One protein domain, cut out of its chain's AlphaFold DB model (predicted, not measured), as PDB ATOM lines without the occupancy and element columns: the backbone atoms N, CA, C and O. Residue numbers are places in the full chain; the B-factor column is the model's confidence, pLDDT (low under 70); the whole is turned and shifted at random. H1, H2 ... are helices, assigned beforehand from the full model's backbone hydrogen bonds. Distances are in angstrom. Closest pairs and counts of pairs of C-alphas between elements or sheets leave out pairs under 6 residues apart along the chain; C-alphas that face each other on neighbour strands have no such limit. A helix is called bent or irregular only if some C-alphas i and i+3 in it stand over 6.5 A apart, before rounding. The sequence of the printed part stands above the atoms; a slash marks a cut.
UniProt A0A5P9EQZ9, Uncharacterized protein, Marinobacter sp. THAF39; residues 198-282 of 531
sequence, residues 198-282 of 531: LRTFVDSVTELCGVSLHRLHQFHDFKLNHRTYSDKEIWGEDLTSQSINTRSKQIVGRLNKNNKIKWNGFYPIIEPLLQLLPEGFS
ATOM      1  N   LEU A 198     -48.181 -47.560  55.822       89.94
ATOM      2  CA  LEU A 198     -47.409 -46.863  54.803       89.94
ATOM      3  C   LEU A 198     -46.196 -46.131  55.382       89.94
ATOM      4  O   LEU A 198     -45.145 -46.098  54.753       89.94
ATOM      5  N   ARG A 199     -46.311 -45.570  56.592       91.31
ATOM      6  CA  ARG A 199     -45.176 -44.928  57.263       91.31
ATOM      7  C   ARG A 199     -44.109 -45.953  57.621       91.31
ATOM      8  O   ARG A 199     -42.941 -45.730  57.327       91.31
ATOM      9  N   THR A 200     -44.519 -47.067  58.218       88.88
ATOM     10  CA  THR A 200     -43.598 -48.142  58.599       88.88
ATOM     11  C   THR A 200     -42.902 -48.734  57.390       88.88
ATOM     12  O   THR A 200     -41.702 -48.968  57.467       88.88
ATOM     13  N   PHE A 201     -43.608 -48.917  56.269       90.38
ATOM     14  CA  PHE A 201     -42.985 -49.333  55.016       90.38
ATOM     15  C   PHE A 201     -41.855 -48.381  54.610       90.38
ATOM     16  O   PHE A 201     -40.730 -48.831  54.419       90.38
ATOM     17  N   VAL A 202     -42.124 -47.070  54.559       92.62
ATOM     18  CA  VAL A 202     -41.099 -46.076  54.203       92.62
ATOM     19  C   VAL A 202     -39.916 -46.128  55.162       92.62
ATOM     20  O   VAL A 202     -38.783 -46.204  54.698       92.62
ATOM     21  N   ASP A 203     -40.162 -46.120  56.475       90.62
ATOM     22  CA  ASP A 203     -39.087 -46.176  57.469       90.62
ATOM     23  C   ASP A 203     -38.230 -47.445  57.269       90.62
ATOM     24  O   ASP A 203     -37.003 -47.356  57.230       90.62
ATOM     25  N   SER A 204     -38.868 -48.593  57.017       88.25
ATOM     26  CA  SER A 204     -38.198 -49.888  56.816       88.25
ATOM     27  C   SER A 204     -37.360 -49.922  55.539       88.25
ATOM     28  O   SER A 204     -36.228 -50.397  55.560       88.25
ATOM     29  N   VAL A 205     -37.882 -49.398  54.425       90.31
ATOM     30  CA  VAL A 205     -37.124 -49.289  53.170       90.31
ATOM     31  C   VAL A 205     -35.936 -48.351  53.352       90.31
ATOM     32  O   VAL A 205     -34.835 -48.672  52.925       90.31
ATOM     33  N   THR A 206     -36.129 -47.193  53.986       91.88
ATOM     34  CA  THR A 206     -35.032 -46.233  54.167       91.88
ATOM     35  C   THR A 206     -33.917 -46.792  55.050       91.88
ATOM     36  O   THR A 206     -32.745 -46.618  54.723       91.88
ATOM     37  N   GLU A 207     -34.275 -47.536  56.104       90.06
ATOM     38  CA  GLU A 207     -33.326 -48.289  56.931       90.06
ATOM     39  C   GLU A 207     -32.579 -49.338  56.095       90.06
ATOM     40  O   GLU A 207     -31.351 -49.380  56.134       90.06
ATOM     41  N   LEU A 208     -33.297 -50.125  55.283       88.25
ATOM     42  CA  LEU A 208     -32.715 -51.152  54.411       88.25
ATOM     43  C   LEU A 208     -31.734 -50.567  53.383       88.25
ATOM     44  O   LEU A 208     -30.674 -51.138  53.150       88.25
ATOM     45  N   CYS A 209     -32.069 -49.418  52.798       91.00
ATOM     46  CA  CYS A 209     -31.232 -48.701  51.837       91.00
ATOM     47  C   CYS A 209     -30.089 -47.904  52.497       91.00
ATOM     48  O   CYS A 209     -29.314 -47.255  51.796       91.00
ATOM     49  N   GLY A 210     -29.995 -47.877  53.833       91.69
ATOM     50  CA  GLY A 210     -28.970 -47.115  54.553       91.69
ATOM     51  C   GLY A 210     -29.073 -45.596  54.364       91.69
ATOM     52  O   GLY A 210     -28.069 -44.887  54.466       91.69
ATOM     53  N   VAL A 211     -30.268 -45.071  54.077       94.06
ATOM     54  CA  VAL A 211     -30.505 -43.636  53.857       94.06
ATOM     55  C   VAL A 211     -31.504 -43.074  54.854       94.06
ATOM     56  O   VAL A 211     -32.446 -43.730  55.274       94.06
ATOM     57  N   SER A 212     -31.328 -41.810  55.231       94.50
ATOM     58  CA  SER A 212     -32.317 -41.117  56.051       94.50
ATOM     59  C   SER A 212     -33.432 -40.527  55.186       94.50
ATOM     60  O   SER A 212     -33.215 -40.136  54.036       94.50
ATOM     61  N   LEU A 213     -34.617 -40.341  55.776       94.06
ATOM     62  CA  LEU A 213     -35.692 -39.555  55.160       94.06
ATOM     63  C   LEU A 213     -35.233 -38.149  54.756       94.06
ATOM     64  O   LEU A 213     -35.652 -37.633  53.726       94.06
ATOM     65  N   HIS A 214     -34.348 -37.537  55.550       95.44
ATOM     66  CA  HIS A 214     -33.759 -36.244  55.216       95.44
ATOM     67  C   HIS A 214     -33.023 -36.298  53.875       95.44
ATOM     68  O   HIS A 214     -33.282 -35.468  53.006       95.44
ATOM     69  N   ARG A 215     -32.170 -37.312  53.680       95.69
ATOM     70  CA  ARG A 215     -31.421 -37.505  52.434       95.69
ATOM     71  C   ARG A 215     -32.348 -37.795  51.252       95.69
ATOM     72  O   ARG A 215     -32.131 -37.257  50.173       95.69
ATOM     73  N   LEU A 216     -33.430 -38.547  51.462       96.44
ATOM     74  CA  LEU A 216     -34.474 -38.731  50.446       96.44
ATOM     75  C   LEU A 216     -35.149 -37.403  50.063       96.44
ATOM     76  O   LEU A 216     -35.424 -37.152  48.893       96.44
ATOM     77  N   HIS A 217     -35.403 -36.510  51.020       96.50
ATOM     78  CA  HIS A 217     -35.955 -35.189  50.710       96.50
ATOM     79  C   HIS A 217     -34.969 -34.299  49.941       96.50
ATOM     80  O   HIS A 217     -35.417 -33.546  49.076       96.50
ATOM     81  N   GLN A 218     -33.668 -34.399  50.225       96.50
ATOM     82  CA  GLN A 218     -32.609 -33.716  49.468       96.50
ATOM     83  C   GLN A 218     -32.492 -34.255  48.040       96.50
ATOM     84  O   GLN A 218     -32.392 -33.473  47.099       96.50
ATOM     85  N   PHE A 219     -32.608 -35.576  47.864       96.62
ATOM     86  CA  PHE A 219     -32.658 -36.220  46.551       96.62
ATOM     87  C   PHE A 219     -33.752 -35.605  45.667       96.62
ATOM     88  O   PHE A 219     -33.498 -35.198  44.536       96.62
ATOM     89  N   HIS A 220     -34.972 -35.476  46.201       95.88
ATOM     90  CA  HIS A 220     -36.094 -34.895  45.454       95.88
ATOM     91  C   HIS A 220     -35.883 -33.426  45.099       95.88
ATOM     92  O   HIS A 220     -36.360 -32.977  44.060       95.88
ATOM     93  N   ASP A 221     -35.193 -32.672  45.951       95.38
ATOM     94  CA  ASP A 221     -34.875 -31.271  45.675       95.38
ATOM     95  C   ASP A 221     -33.855 -31.158  44.541       95.38
ATOM     96  O   ASP A 221     -34.061 -30.425  43.574       95.38
ATOM     97  N   PHE A 222     -32.809 -31.983  44.601       94.62
ATOM     98  CA  PHE A 222     -31.793 -32.065  43.562       94.62
ATOM     99  C   PHE A 222     -32.384 -32.486  42.211       94.62
ATOM    100  O   PHE A 222     -32.131 -31.822  41.203       94.62
ATOM    101  N   LYS A 223     -33.230 -33.528  42.190       93.50
ATOM    102  CA  LYS A 223     -33.889 -34.050  40.977       93.50
ATOM    103  C   LYS A 223     -34.765 -33.006  40.282       93.50
ATOM    104  O   LYS A 223     -34.832 -32.977  39.055       93.50
ATOM    105  N   LEU A 224     -35.417 -32.116  41.036       90.38
ATOM    106  CA  LEU A 224     -36.213 -31.032  40.446       90.38
ATOM    107  C   LEU A 224     -35.365 -30.066  39.615       90.38
ATOM    108  O   LEU A 224     -35.847 -29.586  38.583       90.38
ATOM    109  N   ASN A 225     -34.133 -29.820  40.058       87.44
ATOM    110  CA  ASN A 225     -33.178 -28.926  39.409       87.44
ATOM    111  C   ASN A 225     -32.332 -29.638  38.336       87.44
ATOM    112  O   ASN A 225     -31.803 -28.976  37.449       87.44
ATOM    113  N   HIS A 226     -32.267 -30.975  38.359       89.06
ATOM    114  CA  HIS A 226     -31.431 -31.798  37.472       89.06
ATOM    115  C   HIS A 226     -32.239 -32.920  36.804       89.06
ATOM    116  O   HIS A 226     -31.950 -34.103  36.949       89.06
ATOM    117  N   ARG A 227     -33.277 -32.547  36.046       85.44
ATOM    118  CA  ARG A 227     -34.254 -33.498  35.474       85.44
ATOM    119  C   ARG A 227     -33.687 -34.512  34.476       85.44
ATOM    120  O   ARG A 227     -34.378 -35.469  34.150       85.44
ATOM    121  N   THR A 228     -32.492 -34.272  33.943       88.44
ATOM    122  CA  THR A 228     -31.835 -35.160  32.975       88.44
ATOM    123  C   THR A 228     -31.046 -36.285  33.636       88.44
ATOM    124  O   THR A 228     -30.683 -37.229  32.945       88.44
ATOM    125  N   TYR A 229     -30.769 -36.180  34.938       90.31
ATOM    126  CA  TYR A 229     -30.033 -37.200  35.674       90.31
ATOM    127  C   TYR A 229     -30.967 -38.368  36.001       90.31
ATOM    128  O   TYR A 229     -32.119 -38.174  36.400       90.31
ATOM    129  N   SER A 230     -30.454 -39.582  35.854       92.12
ATOM    130  CA  SER A 230     -31.090 -40.798  36.348       92.12
ATOM    131  C   SER A 230     -31.017 -40.877  37.873       92.12
ATOM    132  O   SER A 230     -30.140 -40.295  38.511       92.12
ATOM    133  N   ASP A 231     -31.911 -41.660  38.478       93.00
ATOM    134  CA  ASP A 231     -31.949 -41.801  39.938       93.00
ATOM    135  C   ASP A 231     -30.643 -42.375  40.503       93.00
ATOM    136  O   ASP A 231     -30.188 -41.956  41.567       93.00
ATOM    137  N   LYS A 232     -29.991 -43.274  39.759       92.62
ATOM    138  CA  LYS A 232     -28.690 -43.842  40.125       92.62
ATOM    139  C   LYS A 232     -27.580 -42.791  40.135       92.62
ATOM    140  O   LYS A 232     -26.758 -42.796  41.048       92.62
ATOM    141  N   GLU A 233     -27.559 -41.898  39.146       93.69
ATOM    142  CA  GLU A 233     -26.583 -40.803  39.085       93.69
ATOM    143  C   GLU A 233     -26.776 -39.846  40.261       93.69
ATOM    144  O   GLU A 233     -25.815 -39.544  40.958       93.69
ATOM    145  N   ILE A 234     -28.020 -39.457  40.562       94.69
ATOM    146  CA  ILE A 234     -28.317 -38.542  41.677       94.69
ATOM    147  C   ILE A 234     -27.894 -39.138  43.025       94.69
ATOM    148  O   ILE A 234     -27.376 -38.421  43.879       94.69
ATOM    149  N   TRP A 235     -28.090 -40.441  43.248       95.62
ATOM    150  CA  TRP A 235     -27.649 -41.079  44.494       95.62
ATOM    151  C   TRP A 235     -26.126 -41.130  44.663       95.62
ATOM    152  O   TRP A 235     -25.657 -41.209  45.803       95.62
ATOM    153  N   GLY A 236     -25.375 -41.079  43.560       91.38
ATOM    154  CA  GLY A 236     -23.914 -40.992  43.554       91.38
ATOM    155  C   GLY A 236     -23.369 -39.604  43.904       91.38
ATOM    156  O   GLY A 236     -22.192 -39.492  44.238       91.38
ATOM    157  N   GLU A 237     -24.210 -38.568  43.869       92.69
ATOM    158  CA  GLU A 237     -23.827 -37.192  44.185       92.69
ATOM    159  C   GLU A 237     -23.791 -36.913  45.698       92.69
ATOM    160  O   GLU A 237     -24.485 -37.539  46.514       92.69
ATOM    161  N   ASP A 238     -23.011 -35.900  46.084       90.81
ATOM    162  CA  ASP A 238     -23.044 -35.361  47.443       90.81
ATOM    163  C   ASP A 238     -24.259 -34.437  47.634       90.81
ATOM    164  O   ASP A 238     -24.270 -33.260  47.271       90.81
ATOM    165  N   LEU A 239     -25.300 -34.991  48.255       92.50
ATOM    166  CA  LEU A 239     -26.551 -34.289  48.537       92.50
ATOM    167  C   LEU A 239     -26.517 -33.464  49.836       92.50
ATOM    168  O   LEU A 239     -27.520 -32.830  50.165       92.50
ATOM    169  N   THR A 240     -25.422 -33.458  50.604       87.81
ATOM    170  CA  THR A 240     -25.388 -32.832  51.943       87.81
ATOM    171  C   THR A 240     -25.651 -31.327  51.917       87.81
ATOM    172  O   THR A 240     -26.306 -30.809  52.822       87.81
ATOM    173  N   SER A 241     -25.205 -30.644  50.861       84.81
ATOM    174  CA  SER A 241     -25.402 -29.206  50.641       84.81
ATOM    175  C   SER A 241     -26.785 -28.841  50.091       84.81
ATOM    176  O   SER A 241     -27.132 -27.660  50.040       84.81
ATOM    177  N   GLN A 242     -27.589 -29.832  49.693       89.69
ATOM    178  CA  GLN A 242     -28.887 -29.588  49.076       89.69
ATOM    179  C   GLN A 242     -29.967 -29.263  50.095       89.69
ATOM    180  O   GLN A 242     -29.998 -29.790  51.213       89.69
ATOM    181  N   SER A 243     -30.891 -28.404  49.673       92.00
ATOM    182  CA  SER A 243     -32.074 -28.090  50.458       92.00
ATOM    183  C   SER A 243     -33.027 -29.293  50.497       92.00
ATOM    184  O   SER A 243     -32.897 -30.247  49.732       92.00
ATOM    185  N   ILE A 244     -33.975 -29.295  51.434       94.44
ATOM    186  CA  ILE A 244     -34.969 -30.370  51.520       94.44
ATOM    187  C   ILE A 244     -36.201 -30.021  50.695       94.44
ATOM    188  O   ILE A 244     -36.811 -28.961  50.867       94.44
ATOM    189  N   ASN A 245     -36.660 -30.967  49.880       95.38
ATOM    190  CA  ASN A 245     -37.888 -30.772  49.137       95.38
ATOM    191  C   ASN A 245     -39.101 -30.712  50.083       95.38
ATOM    192  O   ASN A 245     -39.475 -31.686  50.744       95.38
ATOM    193  N   THR A 246     -39.759 -29.553  50.130       92.56
ATOM    194  CA  THR A 246     -40.877 -29.323  51.061       92.56
ATOM    195  C   THR A 246     -42.086 -30.210  50.743       92.56
ATOM    196  O   THR A 246     -42.762 -30.679  51.661       92.56
ATOM    197  N   ARG A 247     -42.353 -30.494  49.461       91.88
ATOM    198  CA  ARG A 247     -43.484 -31.338  49.042       91.88
ATOM    199  C   ARG A 247     -43.299 -32.784  49.502       91.88
ATOM    200  O   ARG A 247     -44.218 -33.340  50.102       91.88
ATOM    201  N   SER A 248     -42.129 -33.376  49.272       93.25
ATOM    202  CA  SER A 248     -41.826 -34.745  49.703       93.25
ATOM    203  C   SER A 248     -41.870 -34.863  51.231       93.25
ATOM    204  O   SER A 248     -42.518 -35.772  51.753       93.25
ATOM    205  N   LYS A 249     -41.316 -33.882  51.957       94.25
ATOM    206  CA  LYS A 249     -41.407 -33.794  53.425       94.25
ATOM    207  C   LYS A 249     -42.850 -33.749  53.920       94.25
ATOM    208  O   LYS A 249     -43.208 -34.460  54.856       94.25
ATOM    209  N   GLN A 250     -43.698 -32.929  53.299       92.31
ATOM    210  CA  GLN A 250     -45.113 -32.837  53.662       92.31
ATOM    211  C   GLN A 250     -45.866 -34.142  53.391       92.31
ATOM    212  O   GLN A 250     -46.702 -34.525  54.206       92.31
ATOM    213  N   ILE A 251     -45.589 -34.826  52.277       92.00
ATOM    214  CA  ILE A 251     -46.218 -36.112  51.944       92.00
ATOM    215  C   ILE A 251     -45.830 -37.175  52.975       92.00
ATOM    216  O   ILE A 251     -46.718 -37.785  53.566       92.00
ATOM    217  N   VAL A 252     -44.537 -37.329  53.275       91.75
ATOM    218  CA  VAL A 252     -44.057 -38.285  54.291       91.75
ATOM    219  C   VAL A 252     -44.592 -37.940  55.687       91.75
ATOM    220  O   VAL A 252     -45.003 -38.824  56.440       91.75
ATOM    221  N   GLY A 253     -44.676 -36.653  56.024       89.31
ATOM    222  CA  GLY A 253     -45.265 -36.173  57.279       89.31
ATOM    223  C   GLY A 253     -46.787 -36.346  57.388       89.31
ATOM    224  O   GLY A 253     -47.352 -36.078  58.447       89.31
ATOM    225  N   ARG A 254     -47.478 -36.759  56.316       89.88
ATOM    226  CA  ARG A 254     -48.905 -37.122  56.348       89.88
ATOM    227  C   ARG A 254     -49.129 -38.610  56.607       89.88
ATOM    228  O   ARG A 254     -50.263 -38.958  56.925       89.88
ATOM    229  N   LEU A 255     -48.100 -39.452  56.487       89.38
ATOM    230  CA  LEU A 255     -48.215 -40.912  56.598       89.38
ATOM    231  C   LEU A 255     -48.483 -41.394  58.030       89.38
ATOM    232  O   LEU A 255     -49.055 -42.456  58.210       89.38
ATOM    233  N   ASN A 256     -48.112 -40.607  59.041       85.56
ATOM    234  CA  ASN A 256     -48.388 -40.873  60.458       85.56
ATOM    235  C   ASN A 256     -49.646 -40.144  60.971       85.56
ATOM    236  O   ASN A 256     -49.775 -39.858  62.161       85.56
ATOM    237  N   LYS A 257     -50.539 -39.755  60.059       85.88
ATOM    238  CA  LYS A 257     -51.758 -38.989  60.337       85.88
ATOM    239  C   LYS A 257     -52.918 -39.571  59.549       85.88
ATOM    240  O   LYS A 257     -52.716 -40.162  58.490       85.88
ATOM    241  N   ASN A 258     -54.144 -39.339  60.029       82.62
ATOM    242  CA  ASN A 258     -55.367 -39.891  59.439       82.62
ATOM    243  C   ASN A 258     -55.774 -39.171  58.138       82.62
ATOM    244  O   ASN A 258     -56.876 -38.646  58.007       82.62
ATOM    245  N   ASN A 259     -54.848 -39.085  57.189       82.25
ATOM    246  CA  ASN A 259     -55.000 -38.370  55.936       82.25
ATOM    247  C   ASN A 259     -55.282 -39.335  54.793       82.25
ATOM    248  O   ASN A 259     -54.725 -40.433  54.731       82.25
ATOM    249  N   LYS A 260     -56.072 -38.862  53.826       82.62
ATOM    250  CA  LYS A 260     -56.157 -39.496  52.512       82.62
ATOM    251  C   LYS A 260     -54.811 -39.350  51.800       82.62
ATOM    252  O   LYS A 260     -54.351 -38.227  51.577       82.62
ATOM    253  N   ILE A 261     -54.214 -40.473  51.422       88.06
ATOM    254  CA  ILE A 261     -53.010 -40.516  50.592       88.06
ATOM    255  C   ILE A 261     -53.431 -40.861  49.159       88.06
ATOM    256  O   ILE A 261     -54.435 -41.536  48.942       88.06
ATOM    257  N   LYS A 262     -52.697 -40.354  48.168       88.62
ATOM    258  CA  LYS A 262     -52.904 -40.677  46.751       88.62
ATOM    259  C   LYS A 262     -51.686 -41.432  46.251       88.62
ATOM    260  O   LYS A 262     -50.582 -40.925  46.446       88.62
ATOM    261  N   TRP A 263     -51.892 -42.564  45.583       91.12
ATOM    262  CA  TRP A 263     -50.809 -43.399  45.059       91.12
ATOM    263  C   TRP A 263     -49.848 -42.599  44.172       91.12
ATOM    264  O   TRP A 263     -48.688 -42.443  44.530       91.12
ATOM    265  N   ASN A 264     -50.362 -41.927  43.138       88.06
ATOM    266  CA  ASN A 264     -49.559 -41.124  42.198       88.06
ATOM    267  C   ASN A 264     -48.860 -39.916  42.847       88.06
ATOM    268  O   ASN A 264     -47.945 -39.333  42.277       88.06
ATOM    269  N   GLY A 265     -49.309 -39.496  44.033       88.44
ATOM    270  CA  GLY A 265     -48.620 -38.470  44.811       88.44
ATOM    271  C   GLY A 265     -47.533 -39.039  45.719       88.44
ATOM    272  O   GLY A 265     -46.588 -38.326  46.037       88.44
ATOM    273  N   PHE A 266     -47.688 -40.285  46.160       92.31
ATOM    274  CA  PHE A 266     -46.828 -40.944  47.132       92.31
ATOM    275  C   PHE A 266     -45.725 -41.777  46.475       92.31
ATOM    276  O   PHE A 266     -44.569 -41.607  46.846       92.31
ATOM    277  N   TYR A 267     -46.057 -42.636  45.510       93.62
ATOM    278  CA  TYR A 267     -45.114 -43.584  44.917       93.62
ATOM    279  C   TYR A 267     -43.862 -42.911  44.329       93.62
ATOM    280  O   TYR A 267     -42.765 -43.314  44.716       93.62
ATOM    281  N   PRO A 268     -43.961 -41.790  43.579       93.38
ATOM    282  CA  PRO A 268     -42.770 -41.098  43.071       93.38
ATOM    283  C   PRO A 268     -41.823 -40.580  44.163       93.38
ATOM    284  O   PRO A 268     -40.684 -40.235  43.876       93.38
ATOM    285  N   ILE A 269     -42.279 -40.473  45.420       94.94
ATOM    286  CA  ILE A 269     -41.426 -40.065  46.544       94.94
ATOM    287  C   ILE A 269     -40.506 -41.203  46.993       94.94
ATOM    288  O   ILE A 269     -39.405 -40.936  47.472       94.94
ATOM    289  N   ILE A 270     -40.945 -42.451  46.867       95.12
ATOM    290  CA  ILE A 270     -40.224 -43.628  47.369       95.12
ATOM    291  C   ILE A 270     -39.566 -44.440  46.256       95.12
ATOM    292  O   ILE A 270     -38.589 -45.122  46.531       95.12
ATOM    293  N   GLU A 271     -40.059 -44.326  45.024       94.81
ATOM    294  CA  GLU A 271     -39.531 -44.982  43.825       94.81
ATOM    295  C   GLU A 271     -38.001 -44.853  43.687       94.81
ATOM    296  O   GLU A 271     -37.359 -45.876  43.466       94.81
ATOM    297  N   PRO A 272     -37.355 -43.695  43.955       95.62
ATOM    298  CA  PRO A 272     -35.898 -43.608  43.848       95.62
ATOM    299  C   PRO A 272     -35.122 -44.552  44.772       95.62
ATOM    300  O   PRO A 272     -33.955 -44.838  44.504       95.62
ATOM    301  N   LEU A 273     -35.729 -45.036  45.861       94.88
ATOM    302  CA  LEU A 273     -35.091 -45.984  46.781       94.88
ATOM    303  C   LEU A 273     -34.839 -47.348  46.126       94.88
ATOM    304  O   LEU A 273     -33.954 -48.062  46.588       94.88
ATOM    305  N   LEU A 274     -35.537 -47.678  45.031       92.06
ATOM    306  CA  LEU A 274     -35.300 -48.883  44.229       92.06
ATOM    307  C   LEU A 274     -33.824 -49.044  43.850       92.06
ATOM    308  O   LEU A 274     -33.275 -50.135  43.947       92.06
ATOM    309  N   GLN A 275     -33.159 -47.941  43.492       93.12
ATOM    310  CA  GLN A 275     -31.752 -47.936  43.075       93.12
ATOM    311  C   GLN A 275     -30.768 -48.253  44.211       93.12
ATOM    312  O   GLN A 275     -29.590 -48.487  43.956       93.12
ATOM    313  N   LEU A 276     -31.240 -48.212  45.458       92.12
ATOM    314  CA  LEU A 276     -30.454 -48.457  46.664       92.12
ATOM    315  C   LEU A 276     -30.820 -49.774  47.349       92.12
ATOM    316  O   LEU A 276     -30.290 -50.069  48.422       92.12
ATOM    317  N   LEU A 277     -31.766 -50.539  46.798       88.44
ATOM    318  CA  LEU A 277     -32.099 -51.840  47.359       88.44
ATOM    319  C   LEU A 277     -30.910 -52.803  47.189       88.44
ATOM    320  O   LEU A 277     -30.204 -52.736  46.180       88.44
ATOM    321  N   PRO A 278     -30.672 -53.703  48.161       83.38
ATOM    322  CA  PRO A 278     -29.664 -54.747  48.020       83.38
ATOM    323  C   PRO A 278     -29.903 -55.632  46.787       83.38
ATOM    324  O   PRO A 278     -31.029 -55.755  46.300       83.38
ATOM    325  N   GLU A 279     -28.855 -56.310  46.315       80.31
ATOM    326  CA  GLU A 279     -28.999 -57.324  45.266       80.31
ATOM    327  C   GLU A 279     -29.991 -58.420  45.696       80.31
ATOM    328  O   GLU A 279     -29.980 -58.873  46.843       80.31
ATOM    329  N   GLY A 280     -30.857 -58.841  44.769       74.31
ATOM    330  CA  GLY A 280     -31.909 -59.830  45.030       74.31
ATOM    331  C   GLY A 280     -33.273 -59.249  45.416       74.31
ATOM    332  O   GLY A 280     -34.165 -60.007  45.770       74.31
ATOM    333  N   PHE A 281     -33.471 -57.929  45.347       79.19
ATOM    334  CA  PHE A 281     -34.805 -57.328  45.407       79.19
ATOM    335  C   PHE A 281     -35.281 -56.929  44.011       79.19
ATOM    336  O   PHE A 281     -34.602 -56.173  43.318       79.19
ATOM    337  N   SER A 282     -36.457 -57.417  43.612       82.69
ATOM    338  CA  SER A 282     -37.082 -57.034  42.344       82.69
ATOM    339  C   SER A 282     -37.880 -55.729  42.475       82.69
ATOM    340  O   SER A 282     -38.384 -55.392  43.555       82.69
TER     341      SER A 282
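This is residues 198 to 282 of the 531 residues of an uncharacterized protein of Marinobacter sp. THAF39 (UniProt A0A5P9EQZ9). Two helices, H1 and H5, run side by side the same way, and H2 and H4 are set across them over one side of the pair, while short H3 sits at one end of the group near H2 and H5. The loop of residues 253 to 262 swings out from H4 round to the start of H5, and a short tail, residues 277 to 282, follows H5. The printed part has 85 residues with five named helices, in the order H1, H2, H3, H4, H5, and no named strand; the class is all helix. The whole is compact, with a radius of gyration of the C-alphas of 12.6 A, and rounded, with spans of 35 by 31 by 21 A.

H1, residues 198 to 208, and H5, residues 263 to 276, only just touch, with 3 pairs of C-alphas within 8 A; H5 does so with residues 270 to 273 alone. Their closest C-alphas, of Val 202 and Ile 270, are 7.3 A apart, and they run the same way at a shallow tilt of 13 degrees. H2, residues 213 to 225, is close to H1 but not clearly touching, about perpendicular at 90 degrees; the closest C-alphas, of Thr 206 and Leu 213, are 6.8 A apart. H3, residues 231 to 236, touches residues 219 to 223 of H2, closest at the C-alphas of Phe 219 and Ile 234, 6.9 A, opposite ways at a steep tilt of 68 degrees, only just short of about perpendicular. H4, residues 246 to 252, touches residues 217 to 220 of H2, closest at the C-alphas of His 217 and Ser 248, 6.0 A, opposite ways at a steep tilt of 42 degrees. H5 is the hub, touching H1, H3 and H4. It only just touches H4, with 3 pairs of C-alphas within 8 A, about perpendicular at 89 degrees; the closest C-alphas are those of Ser 248 and Ile 269, 6.2 A apart. It only just touches H3, also with 3 pairs, closest at the C-alphas of Asp 231 and Pro 272, 5.8 A. H1 and H3 are apart. Every O i to N i+4 pair is within hydrogen-bond range in H1, H3 and H4; in H2 it is 8 of 9, and in H5 2 of 10, beside 7 of 11 O i to N i+3 pairs.

H1 begins at C-alpha 198, (-47.409, -46.863, 54.803), and is 15.3 A long. H2 is 19.2 A long, H3 8.8 A and H4 10.0 A. H5, 21.0 A, is irregular, with C-alphas 269 and 272 7.1 A apart, and ends at C-alpha 276, (-30.454, -48.457, 46.664).

The C-alphas farthest apart, of Thr 228 and Asn 258, are 35.7 A apart. The printed part has no cut and no long link; H1 to H2 and H2 to H3 are tight links. The mean pLDDT of the printed part is 90.8, and no printed residue is under 70.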